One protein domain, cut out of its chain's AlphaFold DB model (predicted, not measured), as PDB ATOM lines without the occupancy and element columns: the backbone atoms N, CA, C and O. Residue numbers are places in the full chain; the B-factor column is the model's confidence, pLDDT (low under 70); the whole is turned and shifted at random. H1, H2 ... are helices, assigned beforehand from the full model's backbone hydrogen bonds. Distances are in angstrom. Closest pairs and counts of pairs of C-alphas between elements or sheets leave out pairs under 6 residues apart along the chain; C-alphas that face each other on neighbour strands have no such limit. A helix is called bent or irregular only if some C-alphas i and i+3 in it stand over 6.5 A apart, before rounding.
ATOM      1  N   LYS A   4     160.261 112.390 139.909       85.06
ATOM      2  CA  LYS A   4     160.517 111.224 139.056       85.06
ATOM      3  C   LYS A   4     162.006 110.942 138.864       85.06
ATOM      4  O   LYS A   4     162.452 109.824 139.088       85.06
ATOM      5  N   SER A   5     162.784 111.956 138.483       83.25
ATOM      6  CA  SER A   5     164.220 111.804 138.206       83.25
ATOM      7  C   SER A   5     165.012 111.342 139.432       83.25
ATOM      8  O   SER A   5     165.960 110.575 139.294       83.25
ATOM      9  N   LYS A   6     164.588 111.748 140.636       84.88
ATOM     10  CA  LYS A   6     165.169 111.274 141.899       84.88
ATOM     11  C   LYS A   6     164.831 109.805 142.169       84.88
ATOM     12  O   LYS A   6     165.702 109.057 142.595       84.88
ATOM     13  N   LEU A   7     163.588 109.397 141.908       86.06
ATOM     14  CA  LEU A   7     163.126 108.022 142.122       86.06
ATOM     15  C   LEU A   7     163.732 107.030 141.121       86.06
ATOM     16  O   LEU A   7     164.052 105.917 141.518       86.06
ATOM     17  N   ILE A   8     163.921 107.429 139.860       87.00
ATOM     18  CA  ILE A   8     164.590 106.594 138.849       87.00
ATOM     19  C   ILE A   8     166.053 106.376 139.239       87.00
ATOM     20  O   ILE A   8     166.479 105.238 139.367       87.00
ATOM     21  N   LYS A   9     166.794 107.450 139.544       82.94
ATOM     22  CA  LYS A   9     168.194 107.329 139.981       82.94
ATOM     23  C   LYS A   9     168.339 106.435 141.212       82.94
ATOM     24  O   LYS A   9     169.137 105.512 141.219       82.94
ATOM     25  N   LYS A  10     167.485 106.634 142.219       84.75
ATOM     26  CA  LYS A  10     167.495 105.805 143.431       84.75
ATOM     27  C   LYS A  10     167.161 104.333 143.156       84.75
ATOM     28  O   LYS A  10     167.697 103.456 143.825       84.75
ATOM     29  N   HIS A  11     166.281 104.052 142.193       84.31
ATOM     30  CA  HIS A  11     165.998 102.683 141.767       84.31
ATOM     31  C   HIS A  11     167.238 101.995 141.197       84.31
ATOM     32  O   HIS A  11     167.486 100.840 141.538       84.31
ATOM     33  N   ASP A  12     167.991 102.711 140.367       81.12
ATOM     34  CA  ASP A  12     169.155 102.174 139.665       81.12
ATOM     35  C   ASP A  12     170.375 102.022 140.594       81.12
ATOM     36  O   ASP A  12     171.140 101.073 140.436       81.12
ATOM     37  N   ASP A  13     170.512 102.900 141.595       79.19
ATOM     38  CA  ASP A  13     171.674 102.942 142.494       79.19
ATOM     39  C   ASP A  13     171.512 102.079 143.767       79.19
ATOM     40  O   ASP A  13     172.428 101.357 144.160       79.19
ATOM     41  N   GLU A  14     170.358 102.152 144.444       77.38
ATOM     42  CA  GLU A  14     170.177 101.625 145.815       77.38
ATOM     43  C   GLU A  14     168.953 100.703 145.967       77.38
ATOM     44  O   GLU A  14     168.785 100.024 146.985       77.38
ATOM     45  N   GLY A  15     168.085 100.669 144.953       77.31
ATOM     46  CA  GLY A  15     166.774 100.034 145.012       77.31
ATOM     47  C   GLY A  15     165.718 100.899 145.716       77.31
ATOM     48  O   GLY A  15     165.996 101.720 146.591       77.31
ATOM     49  N   LEU A  16     164.451 100.716 145.331       83.44
ATOM     50  CA  LEU A  16     163.324 101.465 145.900       83.44
ATOM     51  C   LEU A  16     162.576 100.677 146.975       83.44
ATOM     52  O   LEU A  16     162.314  99.479 146.840       83.44
ATOM     53  N   SER A  17     162.098 101.386 148.000       85.12
ATOM     54  CA  SER A  17     161.090 100.832 148.905       85.12
ATOM     55  C   SER A  17     159.756 100.609 148.177       85.12
ATOM     56  O   SER A  17     159.437 101.269 147.186       85.12
ATOM     57  N   LYS A  18     158.899  99.723 148.707       82.31
ATOM     58  CA  LYS A  18     157.577  99.433 148.110       82.31
ATOM     59  C   LYS A  18     156.711 100.687 147.906       82.31
ATOM     60  O   LYS A  18     155.964 100.754 146.933       82.31
ATOM     61  N   LYS A  19     156.800 101.666 148.817       84.19
ATOM     62  CA  LYS A  19     156.044 102.928 148.731       84.19
ATOM     63  C   LYS A  19     156.564 103.812 147.600       84.19
ATOM     64  O   LYS A  19     155.775 104.272 146.781       84.19
ATOM     65  N   GLU A  20     157.878 103.996 147.526       85.62
ATOM     66  CA  GLU A  20     158.533 104.805 146.492       85.62
ATOM     67  C   GLU A  20     158.350 104.201 145.099       85.62
ATOM     68  O   GLU A  20     158.077 104.911 144.137       85.62
ATOM     69  N   LEU A  21     158.406 102.876 145.000       85.56
ATOM     70  CA  LEU A  21     158.161 102.154 143.760       85.56
ATOM     71  C   LEU A  21     156.694 102.279 143.312       85.56
ATOM     72  O   LEU A  21     156.416 102.485 142.133       85.56
ATOM     73  N   GLY A  22     155.741 102.241 144.249       85.06
ATOM     74  CA  GLY A  22     154.338 102.560 143.970       85.06
ATOM     75  C   GLY A  22     154.132 104.002 143.491       85.06
ATOM     76  O   GLY A  22     153.341 104.237 142.577       85.06
ATOM     77  N   GLN A  23     154.871 104.957 144.063       88.00
ATOM     78  CA  GLN A  23     154.844 106.362 143.655       88.00
ATOM     79  C   GLN A  23     155.434 106.560 142.254       88.00
ATOM     80  O   GLN A  23     154.806 107.219 141.429       88.00
ATOM     81  N   LEU A  24     156.581 105.945 141.956       87.75
ATOM     82  CA  LEU A  24     157.203 105.989 140.632       87.75
ATOM     83  C   LEU A  24     156.269 105.411 139.561       87.75
ATOM     84  O   LEU A  24     156.011 106.066 138.553       87.75
ATOM     85  N   ARG A  25     155.690 104.230 139.817       89.00
ATOM     86  CA  ARG A  25     154.703 103.605 138.921       89.00
ATOM     87  C   ARG A  25     153.493 104.503 138.688       89.00
ATOM     88  O   ARG A  25     153.028 104.594 137.559       89.00
ATOM     89  N   ARG A  26     152.987 105.176 139.730       89.12
ATOM     90  CA  ARG A  26     151.860 106.109 139.596       89.12
ATOM     91  C   ARG A  26     152.219 107.291 138.701       89.12
ATOM     92  O   ARG A  26     151.430 107.609 137.828       89.12
ATOM     93  N   ILE A  27     153.391 107.901 138.888       89.44
ATOM     94  CA  ILE A  27     153.839 109.034 138.063       89.44
ATOM     95  C   ILE A  27     153.939 108.615 136.591       89.44
ATOM     96  O   ILE A  27     153.351 109.263 135.733       89.44
ATOM     97  N   LEU A  28     154.616 107.499 136.307       89.38
ATOM     98  CA  LEU A  28     154.777 106.985 134.943       89.38
ATOM     99  C   LEU A  28     153.443 106.591 134.302       89.38
ATOM    100  O   LEU A  28     153.228 106.840 133.119       89.38
ATOM    101  N   LEU A  29     152.540 105.990 135.080       89.81
ATOM    102  CA  LEU A  29     151.201 105.641 134.622       89.81
ATOM    103  C   LEU A  29     150.389 106.893 134.278       89.81
ATOM    104  O   LEU A  29     149.755 106.917 133.230       89.81
ATOM    105  N   THR A  30     150.416 107.924 135.124       90.50
ATOM    106  CA  THR A  30     149.726 109.193 134.860       90.50
ATOM    107  C   THR A  30     150.275 109.866 133.605       90.50
ATOM    108  O   THR A  30     149.492 110.188 132.724       90.50
ATOM    109  N   GLU A  31     151.600 109.981 133.459       89.50
ATOM    110  CA  GLU A  31     152.219 110.551 132.252       89.50
ATOM    111  C   GLU A  31     151.828 109.788 130.980       89.50
ATOM    112  O   GLU A  31     151.579 110.388 129.938       89.50
ATOM    113  N   LEU A  32     151.782 108.456 131.050       89.44
ATOM    114  CA  LEU A  32     151.393 107.627 129.916       89.44
ATOM    115  C   LEU A  32     149.909 107.805 129.577       89.44
ATOM    116  O   LEU A  32     149.564 107.913 128.406       89.44
ATOM    117  N   LEU A  33     149.031 107.866 130.580       88.62
ATOM    118  CA  LEU A  33     147.601 108.104 130.377       88.62
ATOM    119  C   LEU A  33     147.317 109.528 129.871       88.62
ATOM    120  O   LEU A  33     146.436 109.697 129.031       88.62
ATOM    121  N   ASP A  34     148.072 110.529 130.328       88.62
ATOM    122  CA  ASP A  34     148.011 111.898 129.804       88.62
ATOM    123  C   ASP A  34     148.429 111.951 128.337       88.62
ATOM    124  O   ASP A  34     147.747 112.588 127.538       88.62
ATOM    125  N   LYS A  35     149.495 111.230 127.959       85.81
ATOM    126  CA  LYS A  35     149.905 111.101 126.554       85.81
ATOM    127  C   LYS A  35     148.822 110.445 125.707       85.81
ATOM    128  O   LYS A  35     148.435 111.018 124.704       85.81
ATOM    129  N   ILE A  36     148.260 109.316 126.152       85.31
ATOM    130  CA  ILE A  36     147.149 108.647 125.446       85.31
ATOM    131  C   ILE A  36     145.963 109.598 125.245       85.31
ATOM    132  O   ILE A  36     145.302 109.554 124.212       85.31
ATOM    133  N   LEU A  37     145.672 110.440 126.237       84.00
ATOM    134  CA  LEU A  37     144.576 111.398 126.165       84.00
ATOM    135  C   LEU A  37     144.886 112.588 125.245       84.00
ATOM    136  O   LEU A  37     143.980 113.063 124.567       84.00
ATOM    137  N   ALA A  38     146.134 113.058 125.204       81.06
ATOM    138  CA  ALA A  38     146.578 114.132 124.315       81.06
ATOM    139  C   ALA A  38     146.667 113.669 122.850       81.06
ATOM    140  O   ALA A  38     146.143 114.340 121.961       81.06
ATOM    141  N   ASP A  39     147.230 112.478 122.630       73.12
ATOM    142  CA  ASP A  39     147.276 111.780 121.338       73.12
ATOM    143  C   ASP A  39     145.871 111.340 120.885       73.12
ATOM    144  O   ASP A  39     145.674 110.966 119.733       73.12
ATOM    145  N   GLY A  40     144.887 111.460 121.788       60.75
ATOM    146  CA  GLY A  40     143.441 111.317 121.626       60.75
ATOM    147  C   GLY A  40     142.845 111.883 120.330       60.75
ATOM    148  O   GLY A  40     141.840 111.378 119.837       60.75
ATOM    149  N   ASN A  41     143.473 112.925 119.787       59.38
ATOM    150  CA  ASN A  41     143.008 113.652 118.608       59.38
ATOM    151  C   ASN A  41     143.616 113.142 117.285       59.38
ATOM    152  O   ASN A  41     143.155 113.530 116.214       59.38
ATOM    153  N   GLU A  42     144.632 112.276 117.341       59.28
ATOM    154  CA  GLU A  42     145.284 111.668 116.181       59.28
ATOM    155  C   GLU A  42     145.022 110.151 116.190       59.28
ATOM    156  O   GLU A  42     145.785 109.354 116.735       59.28
ATOM    157  N   ASP A  43     143.915 109.741 115.560       57.84
ATOM    158  CA  ASP A  43     143.332 108.380 115.547       57.84
ATOM    159  C   ASP A  43     144.300 107.199 115.295       57.84
ATOM    160  O   ASP A  43     143.959 106.038 115.545       57.84
ATOM    161  N   LYS A  44     145.513 107.449 114.789       60.25
ATOM    162  CA  LYS A  44     146.467 106.404 114.393       60.25
ATOM    163  C   LYS A  44     147.166 105.696 115.559       60.25
ATOM    164  O   LYS A  44     147.536 104.540 115.376       60.25
ATOM    165  N   TYR A  45     147.312 106.314 116.736       67.81
ATOM    166  CA  TYR A  45     148.141 105.750 117.823       67.81
ATOM    167  C   TYR A  45     147.355 105.240 119.038       67.81
ATOM    168  O   TYR A  45     147.808 104.344 119.751       67.81
ATOM    169  N   ILE A  46     146.135 105.730 119.263       75.44
ATOM    170  CA  ILE A  46     145.348 105.357 120.451       75.44
ATOM    171  C   ILE A  46     144.884 103.903 120.403       75.44
ATOM    172  O   ILE A  46     144.821 103.237 121.435       75.44
ATOM    173  N   GLY A  47     144.575 103.385 119.209       75.06
ATOM    174  CA  GLY A  47     144.100 102.011 119.033       75.06
ATOM    175  C   GLY A  47     145.066 100.961 119.591       75.06
ATOM    176  O   GLY A  47     144.636  99.892 120.030       75.06
ATOM    177  N   GLU A  48     146.360 101.282 119.660       83.62
ATOM    178  CA  GLU A  48     147.363 100.416 120.272       83.62
ATOM    179  C   GLU A  48     147.181 100.290 121.782       83.62
ATOM    180  O   GLU A  48     147.480  99.235 122.325       83.62
ATOM    181  N   TRP A  49     146.618 101.288 122.459       87.31
ATOM    182  CA  TRP A  49     146.428 101.307 123.912       87.31
ATOM    183  C   TRP A  49     145.068 100.788 124.372       87.31
ATOM    184  O   TRP A  49     144.869 100.558 125.567       87.31
ATOM    185  N   LEU A  50     144.139 100.576 123.443       86.06
ATOM    186  CA  LEU A  50     142.795 100.091 123.733       86.06
ATOM    187  C   LEU A  50     142.689  98.568 123.620       86.06
ATOM    188  O   LEU A  50     143.542  97.877 123.040       86.06
ATOM    189  N   ASP A  51     141.610  98.038 124.192       85.06
ATOM    190  CA  ASP A  51     141.201  96.664 123.947       85.06
ATOM    191  C   ASP A  51     140.664  96.482 122.515       85.06
ATOM    192  O   ASP A  51     140.320  97.438 121.823       85.06
ATOM    193  N   LYS A  52     140.576  95.229 122.047       81.56
ATOM    194  CA  LYS A  52     140.156  94.917 120.663       81.56
ATOM    195  C   LYS A  52     138.800  95.519 120.279       81.56
ATOM    196  O   LYS A  52     138.552  95.750 119.103       81.56
ATOM    197  N   LYS A  53     137.922  95.722 121.263       78.00
ATOM    198  CA  LYS A  53     136.574  96.264 121.076       78.00
ATOM    199  C   LYS A  53     136.514  97.788 121.226       78.00
ATOM    200  O   LYS A  53     135.425  98.327 121.108       78.00
ATOM    201  N   LYS A  54     137.642  98.456 121.507       83.31
ATOM    202  CA  LYS A  54     137.744  99.897 121.792       83.31
ATOM    203  C   LYS A  54     136.792 100.372 122.901       83.31
ATOM    204  O   LYS A  54     136.321 101.501 122.890       83.31
ATOM    205  N   THR A  55     136.517  99.511 123.878       80.00
ATOM    206  CA  THR A  55     135.612  99.791 125.008       80.00
ATOM    207  C   THR A  55     136.334 100.238 126.276       80.00
ATOM    208  O   THR A  55     135.708 100.781 127.179       80.00
ATOM    209  N   LYS A  56     137.644  99.980 126.382       86.12
ATOM    210  CA  LYS A  56     138.455 100.309 127.565       86.12
ATOM    211  C   LYS A  56     139.946 100.326 127.246       86.12
ATOM    212  O   LYS A  56     140.371  99.822 126.204       86.12
ATOM    213  N   ILE A  57     140.742 100.827 128.186       87.19
ATOM    214  CA  ILE A  57     142.203 100.813 128.090       87.19
ATOM    215  C   ILE A  57     142.728  99.392 128.359       87.19
ATOM    216  O   ILE A  57     142.332  98.717 129.320       87.19
ATOM    217  N   ASP A  58     143.658  98.927 127.526       88.44
ATOM    218  CA  ASP A  58     144.312  97.635 127.699       88.44
ATOM    219  C   ASP A  58     145.372  97.701 128.809       88.44
ATOM    220  O   ASP A  58     146.521  98.111 128.627       88.44
ATOM    221  N   LYS A  59     144.974  97.231 129.995       88.25
ATOM    222  CA  LYS A  59     145.815  97.208 131.200       88.25
ATOM    223  C   LYS A  59     147.086  96.375 131.035       88.25
ATOM    224  O   LYS A  59     148.045  96.628 131.756       88.25
ATOM    225  N   ALA A  60     147.115  95.389 130.135       87.44
ATOM    226  CA  ALA A  60     148.322  94.601 129.903       87.44
ATOM    227  C   ALA A  60     149.374  95.408 129.141       87.44
ATOM    228  O   ALA A  60     150.543  95.423 129.529       87.44
ATOM    229  N   LYS A  61     148.944  96.133 128.106       89.62
ATOM    230  CA  LYS A  61     149.823  97.002 127.318       89.62
ATOM    231  C   LYS A  61     150.335  98.174 128.147       89.62
ATOM    232  O   LYS A  61     151.536  98.430 128.165       89.62
ATOM    233  N   VAL A  62     149.450  98.802 128.922       88.69
ATOM    234  CA  VAL A  62     149.825  99.879 129.849       88.69
ATOM    235  C   VAL A  62     150.808  99.388 130.914       88.69
ATOM    236  O   VAL A  62     151.829 100.030 131.135       88.69
ATOM    237  N   ALA A  63     150.569  98.227 131.537       87.75
ATOM    238  CA  ALA A  63     151.494  97.662 132.525       87.75
ATOM    239  C   ALA A  63     152.895  97.421 131.944       87.75
ATOM    240  O   ALA A  63     153.892  97.759 132.581       87.75
ATOM    241  N   LYS A  64     152.961  96.887 130.718       88.75
ATOM    242  CA  LYS A  64     154.222  96.655 130.008       88.75
ATOM    243  C   LYS A  64     154.974  97.960 129.732       88.75
ATOM    244  O   LYS A  64     156.185  97.997 129.905       88.75
ATOM    245  N   ALA A  65     154.263  99.012 129.334       87.81
ATOM    246  CA  ALA A  65     154.862 100.306 129.018       87.81
ATOM    247  C   ALA A  65     155.307 101.100 130.257       87.81
ATOM    248  O   ALA A  65     156.311 101.803 130.201       87.81
ATOM    249  N   VAL A  66     154.603 100.960 131.387       87.88
ATOM    250  CA  VAL A  66     155.010 101.568 132.665       87.88
ATOM    251  C   VAL A  66     156.300 100.936 133.202       87.88
ATOM    252  O   VAL A  66     157.115 101.636 133.795       87.88
ATOM    253  N   GLY A  67     156.505  99.631 132.997       86.88
ATOM    254  CA  GLY A  67     157.709  98.929 133.451       86.88
ATOM    255  C   GLY A  67     157.775  98.755 134.974       86.88
ATOM    256  O   GLY A  67     156.742  98.693 135.646       86.88
ATOM    257  N   TYR A  68     158.989  98.634 135.526       86.00
ATOM    258  CA  TYR A  68     159.254  98.468 136.969       86.00
ATOM    259  C   TYR A  68     158.423  97.350 137.619       86.00
ATOM    260  O   TYR A  68     157.797  97.570 138.656       86.00
ATOM    261  N   ASP A  69     158.336  96.176 136.985       80.50
ATOM    262  CA  ASP A  69     157.525  95.021 137.418       80.50
ATOM    263  C   ASP A  69     156.032  95.319 137.648       80.50
ATOM    264  O   ASP A  69     155.358  94.691 138.477       80.50
ATOM    265  N   THR A  70     155.485  96.302 136.933       84.38
ATOM    266  CA  THR A  70     154.055  96.600 136.990       84.38
ATOM    267  C   THR A  70     153.270  95.451 136.367       84.38
ATOM    268  O   THR A  70     153.428  95.125 135.194       84.38
ATOM    269  N   LYS A  71     152.395  94.827 137.162       85.88
ATOM    270  CA  LYS A  71     151.491  93.766 136.699       85.88
ATOM    271  C   LYS A  71     150.118  94.341 136.334       85.88
ATOM    272  O   LYS A  71     149.660  95.263 137.015       85.88
ATOM    273  N   PRO A  72     149.396  93.746 135.366       84.38
ATOM    274  CA  PRO A  72     148.033  94.166 135.025       84.38
ATOM    275  C   PRO A  72     147.081  94.148 136.233       84.38
ATOM    276  O   PRO A  72     146.219  95.018 136.367       84.38
ATOM    277  N   ASP A  73     147.270  93.200 137.156       82.81
ATOM    278  CA  ASP A  73     146.491  93.113 138.397       82.81
ATOM    279  C   ASP A  73     146.752  94.282 139.349       82.81
ATOM    280  O   ASP A  73     145.822  94.777 139.983       82.81
ATOM    281  N   SER A  74     147.987  94.795 139.398       79.44
ATOM    282  CA  SER A  74     148.310  95.984 140.194       79.44
ATOM    283  C   SER A  74     147.581  97.217 139.659       79.44
ATOM    284  O   SER A  74     147.058  98.003 140.446       79.44
ATOM    285  N   ILE A  75     147.446  97.341 138.334       81.38
ATOM    286  CA  ILE A  75     146.622  98.384 137.707       81.38
ATOM    287  C   ILE A  75     145.144  98.186 138.043       81.38
ATOM    288  O   ILE A  75     144.442  99.141 138.373       81.38
ATOM    289  N   ARG A  76     144.661  96.939 138.010       77.50
ATOM    290  CA  ARG A  76     143.270  96.605 138.343       77.50
ATOM    291  C   ARG A  76     142.911  96.895 139.801       77.50
ATOM    292  O   ARG A  76     141.749  97.186 140.054       77.50
ATOM    293  N   GLN A  77     143.857  96.793 140.728       81.31
ATOM    294  CA  GLN A  77     143.608  96.972 142.158       81.31
ATOM    295  C   GLN A  77     143.988  98.383 142.620       81.31
ATOM    296  O   GLN A  77     143.123  99.159 143.012       81.31
ATOM    297  N   SER A  78     145.269  98.741 142.523       82.50
ATOM    298  CA  SER A  78     145.845  99.939 143.149       82.50
ATOM    299  C   SER A  78     145.697 101.223 142.327       82.50
ATOM    300  O   SER A  78     145.835 102.316 142.877       82.50
ATOM    301  N   PHE A  79     145.443 101.106 141.021       84.94
ATOM    302  CA  PHE A  79     145.316 102.244 140.099       84.94
ATOM    303  C   PHE A  79     143.974 102.260 139.355       84.94
ATOM    304  O   PHE A  79     143.827 102.925 138.332       84.94
ATOM    305  N   SER A  80     142.987 101.523 139.864       85.31
ATOM    306  CA  SER A  80     141.704 101.316 139.191       85.31
ATOM    307  C   SER A  80     140.919 102.609 138.990       85.31
ATOM    308  O   SER A  80     140.392 102.835 137.905       85.31
ATOM    309  N   GLU A  81     140.878 103.466 140.010       86.12
ATOM    310  CA  GLU A  81     140.202 104.765 139.974       86.12
ATOM    311  C   GLU A  81     140.866 105.726 138.991       86.12
ATOM    312  O   GLU A  81     140.172 106.379 138.216       86.12
ATOM    313  N   LEU A  82     142.205 105.748 138.966       87.12
ATOM    314  CA  LEU A  82     142.971 106.560 138.023       87.12
ATOM    315  C   LEU A  82     142.598 106.178 136.586       87.12
ATOM    316  O   LEU A  82     142.143 107.025 135.826       87.12
ATOM    317  N   VAL A  83     142.702 104.890 136.240       88.25
ATOM    318  CA  VAL A  83     142.377 104.394 134.891       88.25
ATOM    319  C   VAL A  83     140.919 104.667 134.521       88.25
ATOM    320  O   VAL A  83     140.665 105.160 133.427       88.25
ATOM    321  N   LYS A  84     139.965 104.442 135.436       86.19
ATOM    322  CA  LYS A  84     138.543 104.759 135.203       86.19
ATOM    323  C   LYS A  84     138.303 106.246 134.928       86.19
ATOM    324  O   LYS A  84     137.439 106.589 134.121       86.19
ATOM    325  N   GLY A  85     139.053 107.128 135.590       86.56
ATOM    326  CA  GLY A  85     138.984 108.569 135.363       86.56
ATOM    327  C   GLY A  85     139.383 108.941 133.933       86.56
ATOM    328  O   GLY A  85     138.696 109.736 133.295       86.56
ATOM    329  N   TYR A  86     140.445 108.325 133.408       87.12
ATOM    330  CA  TYR A  86     140.888 108.526 132.023       87.12
ATOM    331  C   TYR A  86     139.959 107.856 131.008       87.12
ATOM    332  O   TYR A  86     139.608 108.490 130.020       87.12
ATOM    333  N   GLU A  87     139.485 106.634 131.269       87.06
ATOM    334  CA  GLU A  87     138.476 105.967 130.430       87.06
ATOM    335  C   GLU A  87     137.215 106.832 130.289       87.06
ATOM    336  O   GLU A  87     136.736 107.044 129.181       87.06
ATOM    337  N   SER A  88     136.739 107.441 131.380       84.88
ATOM    338  CA  SER A  88     135.606 108.379 131.334       84.88
ATOM    339  C   SER A  88     135.883 109.607 130.457       84.88
ATOM    340  O   SER A  88     134.983 110.089 129.771       84.88
ATOM    341  N   LYS A  89     137.115 110.138 130.470       86.00
ATOM    342  CA  LYS A  89     137.494 111.273 129.612       86.00
ATOM    343  C   LYS A  89     137.579 110.861 128.139       86.00
ATOM    344  O   LYS A  89     137.060 111.581 127.296       86.00
ATOM    345  N   LEU A  90     138.162 109.698 127.840       84.31
ATOM    346  CA  LEU A  90     138.243 109.149 126.481       84.31
ATOM    347  C   LEU A  90     136.857 108.816 125.908       84.31
ATOM    348  O   LEU A  90     136.613 109.022 124.723       84.31
ATOM    349  N   LEU A  91     135.931 108.354 126.753       83.06
ATOM    350  CA  LEU A  91     134.539 108.123 126.372       83.06
ATOM    351  C   LEU A  91     133.819 109.437 126.043       83.06
ATOM    352  O   LEU A  91     133.162 109.528 125.012       83.06
ATOM    353  N   LYS A  92     134.005 110.488 126.856       83.06
ATOM    354  CA  LYS A  92     133.482 111.835 126.551       83.06
ATOM    355  C   LYS A  92     134.076 112.435 125.275       83.06
ATOM    356  O   LYS A  92     133.390 113.190 124.599       83.06
ATOM    357  N   ALA A  93     135.324 112.102 124.956       79.69
ATOM    358  CA  ALA A  93     135.989 112.514 123.723       79.69
ATOM    359  C   ALA A  93     135.559 111.689 122.490       79.69
ATOM    360  O   ALA A  93     136.026 111.965 121.392       79.69
ATOM    361  N   GLY A  94     134.688 110.681 122.645       75.25
ATOM    362  CA  GLY A  94     134.204 109.843 121.539       75.25
ATOM    363  C   GLY A  94     135.207 108.798 121.033       75.25
ATOM    364  O   GLY A  94     134.940 108.125 120.044       75.25
TER     365      GLY A  94
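AT A GLANCE: This is residues 4 to 94 of the 258 residues of an uncharacterized protein of Paraglaciecola polaris LMG 21857 (UniProt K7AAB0). One long helix, H2, runs through most of the length of an elongated body, with H6 side by side with its residues 30 to 40. H4 crosses H2 and H5 packs on H4, while H1 packs on residues 20 to 27 of H2 and the four-residue H3 meets residues 36 to 40 near its other end. The printed part has 91 residues with six named helices, H1 to H6 in order, and no named strand: all helix, mostly crossed. It is compact, with a radius of gyration of the C-alphas of 13.9 A and spans of 44 by 24 by 19 A.

HOW THE PARTS SIT: Start at H1, residues 4 to 13: it touches the hub H2, residues 18 to 41, at residues 20 to 27 alone, opposite ways at a steep tilt of 48 degrees, closest at C-alphas 4 and 24, 6.4 A. H3, residues 43 to 46, touches H2 only at the corner, closest at C-alphas 36 and 46, 6.2 A. H4, residues 59 to 66, touches residues 25 to 32 of H2, only just about perpendicular at 72 degrees, closest at C-alphas 28 and 66, 5.9 A. H5, residues 72 to 78, touches H4, about perpendicular at 85 degrees, closest at C-alphas 60 and 72, 5.1 A. H6, residues 80 to 92, touches residues 30 to 40 of H2, the same way at a shallow tilt of 6 degrees, closest at C-alphas 37 and 90, 6.7 A. H4 and H6 are apart. Every O i to N i+4 pair is within hydrogen-bond range in H1, H4, H5 and H6, and 19 of 20 in H2; H3 is too short for one.

IN THESE COORDINATES: Find C-alpha 4 at (160.517, 111.224, 139.056), where H1 begins. H2 runs 35.8 A from C-alpha 18 at (157.577, 99.433, 148.110), only just irregular, with C-alphas 38 and 41 6.7 A apart. H6 runs 18.4 A to C-alpha 92 at (133.482, 111.835, 126.551).

THE WHOLE: The two C-alphas farthest apart, of Glu 14 and Gly 94, are 44.2 A apart. The printed part has no cut, and its one long link is residues 47 to 58. Look for pLDDT under 70 at residues 40 to 45.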